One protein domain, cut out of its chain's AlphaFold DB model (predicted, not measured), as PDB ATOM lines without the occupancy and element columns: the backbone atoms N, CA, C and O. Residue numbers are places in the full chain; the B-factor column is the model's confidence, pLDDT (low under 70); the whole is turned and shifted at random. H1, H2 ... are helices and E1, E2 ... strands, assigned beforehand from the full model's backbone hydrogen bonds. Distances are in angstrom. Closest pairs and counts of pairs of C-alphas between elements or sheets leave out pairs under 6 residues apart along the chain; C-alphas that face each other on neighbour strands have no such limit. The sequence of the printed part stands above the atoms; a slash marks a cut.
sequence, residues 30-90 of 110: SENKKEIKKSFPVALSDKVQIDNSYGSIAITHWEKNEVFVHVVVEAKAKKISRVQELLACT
ATOM      1  N   SER A  30    -154.038 191.774  82.285       52.62
ATOM      2  CA  SER A  30    -153.908 193.215  82.368       52.62
ATOM      3  C   SER A  30    -154.019 193.603  83.829       52.62
ATOM      4  O   SER A  30    -155.109 193.872  84.329       52.62
ATOM      5  N   GLU A  31    -152.902 193.587  84.539       51.94
ATOM      6  CA  GLU A  31    -152.815 194.216  85.846       51.94
ATOM      7  C   GLU A  31    -152.838 195.737  85.630       51.94
ATOM      8  O   GLU A  31    -151.817 196.348  85.319       51.94
ATOM      9  N   ASN A  32    -154.016 196.360  85.742       60.06
ATOM     10  CA  ASN A  32    -154.111 197.820  85.740       60.06
ATOM     11  C   ASN A  32    -154.049 198.327  87.180       60.06
ATOM     12  O   ASN A  32    -154.854 197.938  88.030       60.06
ATOM     13  N   LYS A  33    -153.097 199.225  87.429       60.44
ATOM     14  CA  LYS A  33    -152.916 199.911  88.707       60.44
ATOM     15  C   LYS A  33    -153.362 201.359  88.556       60.44
ATOM     16  O   LYS A  33    -152.933 202.040  87.624       60.44
ATOM     17  N   LYS A  34    -154.219 201.834  89.459       65.31
ATOM     18  CA  LYS A  34    -154.599 203.249  89.543       65.31
ATOM     19  C   LYS A  34    -153.933 203.836  90.782       65.31
ATOM     20  O   LYS A  34    -154.291 203.487  91.904       65.31
ATOM     21  N   GLU A  35    -152.958 204.710  90.562       63.47
ATOM     22  CA  GLU A  35    -152.306 205.467  91.630       63.47
ATOM     23  C   GLU A  35    -152.878 206.882  91.683       63.47
ATOM     24  O   GLU A  35    -152.925 207.584  90.670       63.47
ATOM     25  N   ILE A  36    -153.286 207.320  92.874       70.94
ATOM     26  CA  ILE A  36    -153.675 208.706  93.132       70.94
ATOM     27  C   ILE A  36    -152.783 209.248  94.246       70.94
ATOM     28  O   ILE A  36    -152.734 208.707  95.351       70.94
ATOM     29  N   LYS A  37    -152.073 210.335  93.932       71.75
ATOM     30  CA  LYS A  37    -151.209 211.074  94.859       71.75
ATOM     31  C   LYS A  37    -151.802 212.457  95.061       71.75
ATOM     32  O   LYS A  37    -151.985 213.198  94.090       71.75
ATOM     33  N   LYS A  38    -152.125 212.796  96.306       74.94
ATOM     34  CA  LYS A  38    -152.599 214.128  96.685       74.94
ATOM     35  C   LYS A  38    -151.913 214.560  97.965       74.94
ATOM     36  O   LYS A  38    -151.731 213.760  98.876       74.94
ATOM     37  N   SER A  39    -151.531 215.826  98.016       70.56
ATOM     38  CA  SER A  39    -150.894 216.409  99.181       70.56
ATOM     39  C   SER A  39    -151.617 217.694  99.556       70.56
ATOM     40  O   SER A  39    -152.090 218.432  98.686       70.56
ATOM     41  N   PHE A  40    -151.788 217.904 100.858       75.94
ATOM     42  CA  PHE A  40    -152.501 219.056 101.392       75.94
ATOM     43  C   PHE A  40    -151.713 219.652 102.559       75.94
ATOM     44  O   PHE A  40    -151.387 218.918 103.496       75.94
ATOM     45  N   PRO A  41    -151.442 220.969 102.557       75.06
ATOM     46  CA  PRO A  41    -150.861 221.628 103.720       75.06
ATOM     47  C   PRO A  41    -151.869 221.594 104.874       75.06
ATOM     48  O   PRO A  41    -153.057 221.854 104.643       75.06
ATOM     49  N   VAL A  42    -151.406 221.291 106.090       74.50
ATOM     50  CA  VAL A  42    -152.255 221.198 107.292       74.50
ATOM     51  C   VAL A  42    -151.744 222.086 108.421       74.50
ATOM     52  O   VAL A  42    -150.538 222.272 108.590       74.50
ATOM     53  N   ALA A  43    -152.672 222.629 109.201       75.94
ATOM     54  CA  ALA A  43    -152.403 223.324 110.456       75.94
ATOM     55  C   ALA A  43    -152.652 222.396 111.661       75.94
ATOM     56  O   ALA A  43    -153.354 221.394 111.555       75.94
ATOM     57  N   LEU A  44    -152.117 222.742 112.840       72.19
ATOM     58  CA  LEU A  44    -152.286 221.952 114.077       72.19
ATOM     59  C   LEU A  44    -153.753 221.744 114.504       72.19
ATOM     60  O   LEU A  44    -154.042 220.820 115.260       72.19
ATOM     61  N   SER A  45    -154.669 222.604 114.055       74.00
ATOM     62  CA  SER A  45    -156.108 222.518 114.331       74.00
ATOM     63  C   SER A  45    -156.875 221.612 113.367       74.00
ATOM     64  O   SER A  45    -158.069 221.380 113.579       74.00
ATOM     65  N   ASP A  46    -156.232 221.130 112.305       74.12
ATOM     66  CA  ASP A  46    -156.912 220.393 111.248       74.12
ATOM     67  C   ASP A  46    -157.184 218.953 111.687       74.12
ATOM     68  O   ASP A  46    -156.344 218.275 112.283       74.12
ATOM     69  N   LYS A  47    -158.388 218.465 111.379       76.44
ATOM     70  CA  LYS A  47    -158.781 217.079 111.640       76.44
ATOM     71  C   LYS A  47    -158.691 216.275 110.354       76.44
ATOM     72  O   LYS A  47    -159.263 216.659 109.339       76.44
ATOM     73  N   VAL A  48    -158.020 215.130 110.425       78.50
ATOM     74  CA  VAL A  48    -157.959 214.161 109.329       78.50
ATOM     75  C   VAL A  48    -158.987 213.067 109.601       78.50
ATOM     76  O   VAL A  48    -158.912 212.383 110.620       78.50
ATOM     77  N   GLN A  49    -159.957 212.920 108.701       77.50
ATOM     78  CA  GLN A  49    -160.921 211.822 108.716       77.50
ATOM     79  C   GLN A  49    -160.606 210.875 107.563       77.50
ATOM     80  O   GLN A  49    -160.424 211.315 106.429       77.50
ATOM     81  N   ILE A  50    -160.514 209.585 107.869       80.38
ATOM     82  CA  ILE A  50    -160.240 208.533 106.894       80.38
ATOM     83  C   ILE A  50    -161.373 207.524 107.015       80.38
ATOM     84  O   ILE A  50    -161.528 206.897 108.060       80.38
ATOM     85  N   ASP A  51    -162.150 207.386 105.948       78.12
ATOM     86  CA  ASP A  51    -163.109 206.303 105.781       78.12
ATOM     87  C   ASP A  51    -162.545 205.363 104.716       78.12
ATOM     88  O   ASP A  51    -162.287 205.777 103.583       78.12
ATOM     89  N   ASN A  52    -162.266 204.121 105.102       78.38
ATOM     90  CA  ASN A  52    -161.833 203.099 104.167       78.38
ATOM     91  C   ASN A  52    -162.714 201.866 104.312       78.38
ATOM     92  O   ASN A  52    -162.655 201.159 105.317       78.38
ATOM     93  N   SER A  53    -163.475 201.576 103.265       78.31
ATOM     94  CA  SER A  53    -164.316 200.383 103.209       78.31
ATOM     95  C   SER A  53    -163.553 199.128 102.764       78.31
ATOM     96  O   SER A  53    -164.011 198.020 103.034       78.31
ATOM     97  N   TYR A  54    -162.396 199.264 102.095       72.25
ATOM     98  CA  TYR A  54    -161.694 198.128 101.485       72.25
ATOM     99  C   TYR A  54    -160.162 198.251 101.576       72.25
ATOM    100  O   TYR A  54    -159.565 199.232 101.147       72.25
ATOM    101  N   GLY A  55    -159.492 197.208 102.076       73.69
ATOM    102  CA  GLY A  55    -158.023 197.113 102.108       73.69
ATOM    103  C   GLY A  55    -157.363 197.632 103.392       73.69
ATOM    104  O   GLY A  55    -158.028 197.929 104.380       73.69
ATOM    105  N   SER A  56    -156.029 197.707 103.380       78.25
ATOM    106  CA  SER A  56    -155.218 198.110 104.537       78.25
ATOM    107  C   SER A  56    -154.821 199.582 104.469       78.25
ATOM    108  O   SER A  56    -154.339 200.050 103.440       78.25
ATOM    109  N   ILE A  57    -154.954 200.289 105.592       80.19
ATOM    110  CA  ILE A  57    -154.469 201.664 105.757       80.19
ATOM    111  C   ILE A  57    -153.140 201.614 106.511       80.19
ATOM    112  O   ILE A  57    -153.068 201.041 107.598       80.19
ATOM    113  N   ALA A  58    -152.097 202.233 105.959       81.12
ATOM    114  CA  ALA A  58    -150.830 202.446 106.652       81.12
ATOM    115  C   ALA A  58    -150.650 203.946 106.905       81.12
ATOM    116  O   ALA A  58    -150.596 204.733 105.961       81.12
ATOM    117  N   ILE A  59    -150.569 204.334 108.178       82.44
ATOM    118  CA  ILE A  59    -150.354 205.723 108.592       82.44
ATOM    119  C   ILE A  59    -148.924 205.838 109.104       82.44
ATOM    120  O   ILE A  59    -148.537 205.142 110.042       82.44
ATOM    121  N   THR A  60    -148.143 206.722 108.493       84.88
ATOM    122  CA  THR A  60    -146.784 207.048 108.928       84.88
ATOM    123  C   THR A  60    -146.707 208.519 109.311       84.88
ATOM    124  O   THR A  60    -147.326 209.376 108.679       84.88
ATOM    125  N   HIS A  61    -145.972 208.817 110.382       80.81
ATOM    126  CA  HIS A  61    -145.706 210.192 110.791       80.81
ATOM    127  C   HIS A  61    -144.420 210.700 110.130       80.81
ATOM    128  O   HIS A  61    -143.514 209.928 109.814       80.81
ATOM    129  N   TRP A  62    -144.335 212.012 109.936       83.12
ATOM    130  CA  TRP A  62    -143.196 212.690 109.324       83.12
ATOM    131  C   TRP A  62    -143.089 214.120 109.861       83.12
ATOM    132  O   TRP A  62    -144.068 214.686 110.338       83.12
ATOM    133  N   GLU A  63    -141.895 214.704 109.799       80.69
ATOM    134  CA  GLU A  63    -141.591 216.025 110.370       80.69
ATOM    135  C   GLU A  63    -141.955 217.181 109.416       80.69
ATOM    136  O   GLU A  63    -141.168 218.105 109.208       80.69
ATOM    137  N   LYS A  64    -143.131 217.128 108.776       80.44
ATOM    138  CA  LYS A  64    -143.645 218.232 107.948       80.44
ATOM    139  C   LYS A  64    -145.112 218.514 108.252       80.44
ATOM    140  O   LYS A  64    -145.888 217.601 108.517       80.44
ATOM    141  N   ASN A  65    -145.498 219.783 108.143       78.50
ATOM    142  CA  ASN A  65    -146.874 220.261 108.333       78.50
ATOM    143  C   ASN A  65    -147.733 220.026 107.074       78.50
ATOM    144  O   ASN A  65    -148.327 220.947 106.510       78.50
ATOM    145  N   GLU A  66    -147.742 218.796 106.576       78.19
ATOM    146  CA  GLU A  66    -148.466 218.403 105.369       78.19
ATOM    147  C   GLU A  66    -149.052 217.000 105.568       78.19
ATOM    148  O   GLU A  66    -148.490 216.157 106.267       78.19
ATOM    149  N   VAL A  67    -150.204 216.739 104.959       77.44
ATOM    150  CA  VAL A  67    -150.765 215.392 104.857       77.44
ATOM    151  C   VAL A  67    -150.580 214.925 103.424       77.44
ATOM    152  O   VAL A  67    -151.105 215.526 102.483       77.44
ATOM    153  N   PHE A  68    -149.817 213.847 103.262       76.94
ATOM    154  CA  PHE A  68    -149.622 213.175 101.985       76.94
ATOM    155  C   PHE A  68    -150.496 211.924 101.932       76.94
ATOM    156  O   PHE A  68    -150.313 210.991 102.712       76.94
ATOM    157  N   VAL A  69    -151.449 211.910 101.005       79.69
ATOM    158  CA  VAL A  69    -152.361 210.788 100.796       79.69
ATOM    159  C   VAL A  69    -151.942 210.054  99.527       79.69
ATOM    160  O   VAL A  69    -151.961 210.610  98.424       79.69
ATOM    161  N   HIS A  70    -151.565 208.789  99.699       77.19
ATOM    162  CA  HIS A  70    -151.208 207.886  98.615       77.19
ATOM    163  C   HIS A  70    -152.185 206.716  98.575       77.19
ATOM    164  O   HIS A  70    -152.170 205.863  99.460       77.19
ATOM    165  N   VAL A  71    -153.031 206.685  97.545       76.56
ATOM    166  CA  VAL A  71    -154.008 205.611  97.338       76.56
ATOM    167  C   VAL A  71    -153.568 204.782  96.141       76.56
ATOM    168  O   VAL A  71    -153.417 205.307  95.034       76.56
ATOM    169  N   VAL A  72    -153.367 203.486  96.371       72.62
ATOM    170  CA  VAL A  72    -153.024 202.505  95.339       72.62
ATOM    171  C   VAL A  72    -154.180 201.519  95.231       72.62
ATOM    172  O   VAL A  72    -154.432 200.758  96.162       72.62
ATOM    173  N   VAL A  73    -154.884 201.540  94.100       74.19
ATOM    174  CA  VAL A  73    -155.935 200.562  93.801       74.19
ATOM    175  C   VAL A  73    -155.404 199.582  92.764       74.19
ATOM    176  O   VAL A  73    -155.100 199.962  91.629       74.19
ATOM    177  N   GLU A  74    -155.290 198.317  93.165       69.00
ATOM    178  CA  GLU A  74    -154.875 197.215  92.299       69.00
ATOM    179  C   GLU A  74    -156.081 196.327  91.974       69.00
ATOM    180  O   GLU A  74    -156.689 195.737  92.867       69.00
ATOM    181  N   ALA A  75    -156.418 196.206  90.688       69.56
ATOM    182  CA  ALA A  75    -157.463 195.303  90.216       69.56
ATOM    183  C   ALA A  75    -156.849 194.220  89.320       69.56
ATOM    184  O   ALA A  75    -156.222 194.517  88.301       69.56
ATOM    185  N   LYS A  76    -157.040 192.949  89.696       67.81
ATOM    186  CA  LYS A  76    -156.539 191.783  88.954       67.81
ATOM    187  C   LYS A  76    -157.703 191.020  88.332       67.81
ATOM    188  O   LYS A  76    -158.565 190.520  89.053       67.81
ATOM    189  N   ALA A  77    -157.740 190.914  87.005       66.19
ATOM    190  CA  ALA A  77    -158.691 190.039  86.326       66.19
ATOM    191  C   ALA A  77    -158.157 189.536  84.979       66.19
ATOM    192  O   ALA A  77    -157.437 190.234  84.271       66.19
ATOM    193  N   LYS A  78    -158.620 188.343  84.580       66.19
ATOM    194  CA  LYS A  78    -158.253 187.673  83.318       66.19
ATOM    195  C   LYS A  78    -158.665 188.433  82.049       66.19
ATOM    196  O   LYS A  78    -158.212 188.092  80.962       66.19
ATOM    197  N   LYS A  79    -159.581 189.402  82.161       69.62
ATOM    198  CA  LYS A  79    -160.089 190.215  81.046       69.62
ATOM    199  C   LYS A  79    -159.950 191.694  81.377       69.62
ATOM    200  O   LYS A  79    -160.461 192.128  82.407       69.62
ATOM    201  N   ILE A  80    -159.382 192.458  80.445       66.38
ATOM    202  CA  ILE A  80    -159.201 193.916  80.541       66.38
ATOM    203  C   ILE A  80    -160.515 194.639  80.868       66.38
ATOM    204  O   ILE A  80    -160.542 195.503  81.740       66.38
ATOM    205  N   SER A  81    -161.622 194.239  80.235       71.56
ATOM    206  CA  SER A  81    -162.938 194.846  80.472       71.56
ATOM    207  C   SER A  81    -163.394 194.722  81.929       71.56
ATOM    208  O   SER A  81    -163.896 195.678  82.509       71.56
ATOM    209  N   ARG A  82    -163.141 193.566  82.556       72.50
ATOM    210  CA  ARG A  82    -163.506 193.311  83.953       72.50
ATOM    211  C   ARG A  82    -162.662 194.144  84.915       72.50
ATOM    212  O   ARG A  82    -163.165 194.593  85.936       72.50
ATOM    213  N   VAL A  83    -161.392 194.373  84.581       68.12
ATOM    214  CA  VAL A  83    -160.505 195.249  85.360       68.12
ATOM    215  C   VAL A  83    -160.999 196.692  85.324       68.12
ATOM    216  O   VAL A  83    -161.034 197.357  86.356       68.12
ATOM    217  N   GLN A  84    -161.431 197.167  84.156       67.94
ATOM    218  CA  GLN A  84    -161.952 198.523  84.005       67.94
ATOM    219  C   GLN A  84    -163.264 198.735  84.773       67.94
ATOM    220  O   GLN A  84    -163.430 199.777  85.401       67.94
ATOM    221  N   GLU A  85    -164.157 197.742  84.788       76.31
ATOM    222  CA  GLU A  85    -165.373 197.765  85.617       76.31
ATOM    223  C   GLU A  85    -165.041 197.849  87.114       76.31
ATOM    224  O   GLU A  85    -165.590 198.689  87.821       76.31
ATOM    225  N   LEU A  86    -164.100 197.028  87.595       73.12
ATOM    226  CA  LEU A  86    -163.682 197.029  89.003       73.12
ATOM    227  C   LEU A  86    -163.085 198.380  89.427       73.12
ATOM    228  O   LEU A  86    -163.394 198.892  90.504       73.12
ATOM    229  N   LEU A  87    -162.272 198.989  88.559       73.56
ATOM    230  CA  LEU A  87    -161.718 200.323  88.790       73.56
ATOM    231  C   LEU A  87    -162.782 201.428  88.725       73.56
ATOM    232  O   LEU A  87    -162.640 202.429  89.424       73.56
ATOM    233  N   ALA A  88    -163.825 201.268  87.907       75.25
ATOM    234  CA  ALA A  88    -164.921 202.232  87.803       75.25
ATOM    235  C   ALA A  88    -165.869 202.184  89.012       75.25
ATOM    236  O   ALA A  88    -166.413 203.213  89.395       75.25
ATOM    237  N   CYS A  89    -166.039 201.014  89.635       72.94
ATOM    238  CA  CYS A  89    -166.817 200.872  90.868       72.94
ATOM    239  C   CYS A  89    -166.111 201.443  92.107       72.94
ATOM    240  O   CYS A  89    -166.749 201.602  93.144       72.94
ATOM    241  N   THR A  90    -164.806 201.715  92.026       74.06
ATOM    242  CA  THR A  90    -164.045 202.258  93.152       74.06
ATOM    243  C   THR A  90    -164.121 203.781  93.132       74.06
ATOM    244  O   THR A  90    -163.443 204.433  92.333       74.06
TER     245      THR A  90
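This is residues 30 to 90 of the 110 residues of an uncharacterized protein of Bacteroidales bacterium Barb6 (UniProt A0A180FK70). A long two-stranded ribbon, the hairpin of E1 and E2, makes the length of this domain; at one end of it the link of residues 42 to 65 swings out as a wide loop that folds back along the ribbon to about Ser 53 and returns. At the other end the short helix H1 follows E2 after a tight turn and folds back beside the end of the ribbon. The printed part has 61 residues, with two named strands and one named helix in the order E1, E2, H1; the sheet has the order E1 - E2 and is antiparallel. The class is mixed, helices and strands, though named elements hold 29 of the 61 residues, under half. The whole is loose, with a radius of gyration of the C-alphas of 15.1 A, and is a rod spanning 46 by 19 by 16 A.

Strand E1, residues 32 to 41, runs from C-alpha 32 at (-154.111, 197.820, 85.740) to C-alpha 41 at (-150.861, 221.628, 103.720), a length of 30.0 A. Strand E2, residues 66 to 75, measures 29.1 A from first to last C-alpha and begins at C-alpha 66, at (-148.466, 218.403, 105.369). Helix H1, residues 80 to 88, measures 12.4 A and ends at C-alpha 88, at (-164.921, 202.232, 87.803).

E1 and E2 form a hairpin of antiparallel neighbour strands, with 169 degrees between their N-to-C directions. C-alphas 33 and 74 face each other at 4.9 A near one end of the pair, and C-alphas 41 and 66 face each other at 4.3 A at the other. Across the pair, N 36 and O 71 are within hydrogen-bond range at 3.0 A, and so are N 69 and O 38 at 2.8 A. The closest C-alphas of E2 and H1 are those of Ala 75 and Val 83, 5.7 A apart, one of 4 pairs within 8 A. The closest C-alphas of E1 and H1 are those of Asn 32 and Val 83, 6.9 A apart, one of 2 such pairs. In H1 each O i to N i+4 pair is within hydrogen-bond range.

The two C-alphas farthest apart are those of Ser 45 and Lys 78, at 46.7 A. The printed part has no cut. The link from E1 to E2 is long, with 24 residues whose C-alphas lie 9 to 24 A from the mean of the C-alphas; the link from E2 to H1 is tight, with 4 residues. The mean pLDDT of the printed part is 73.5, and 15 residues are under 70: residues 30 to 35, 74 to 80 and 83 to 84.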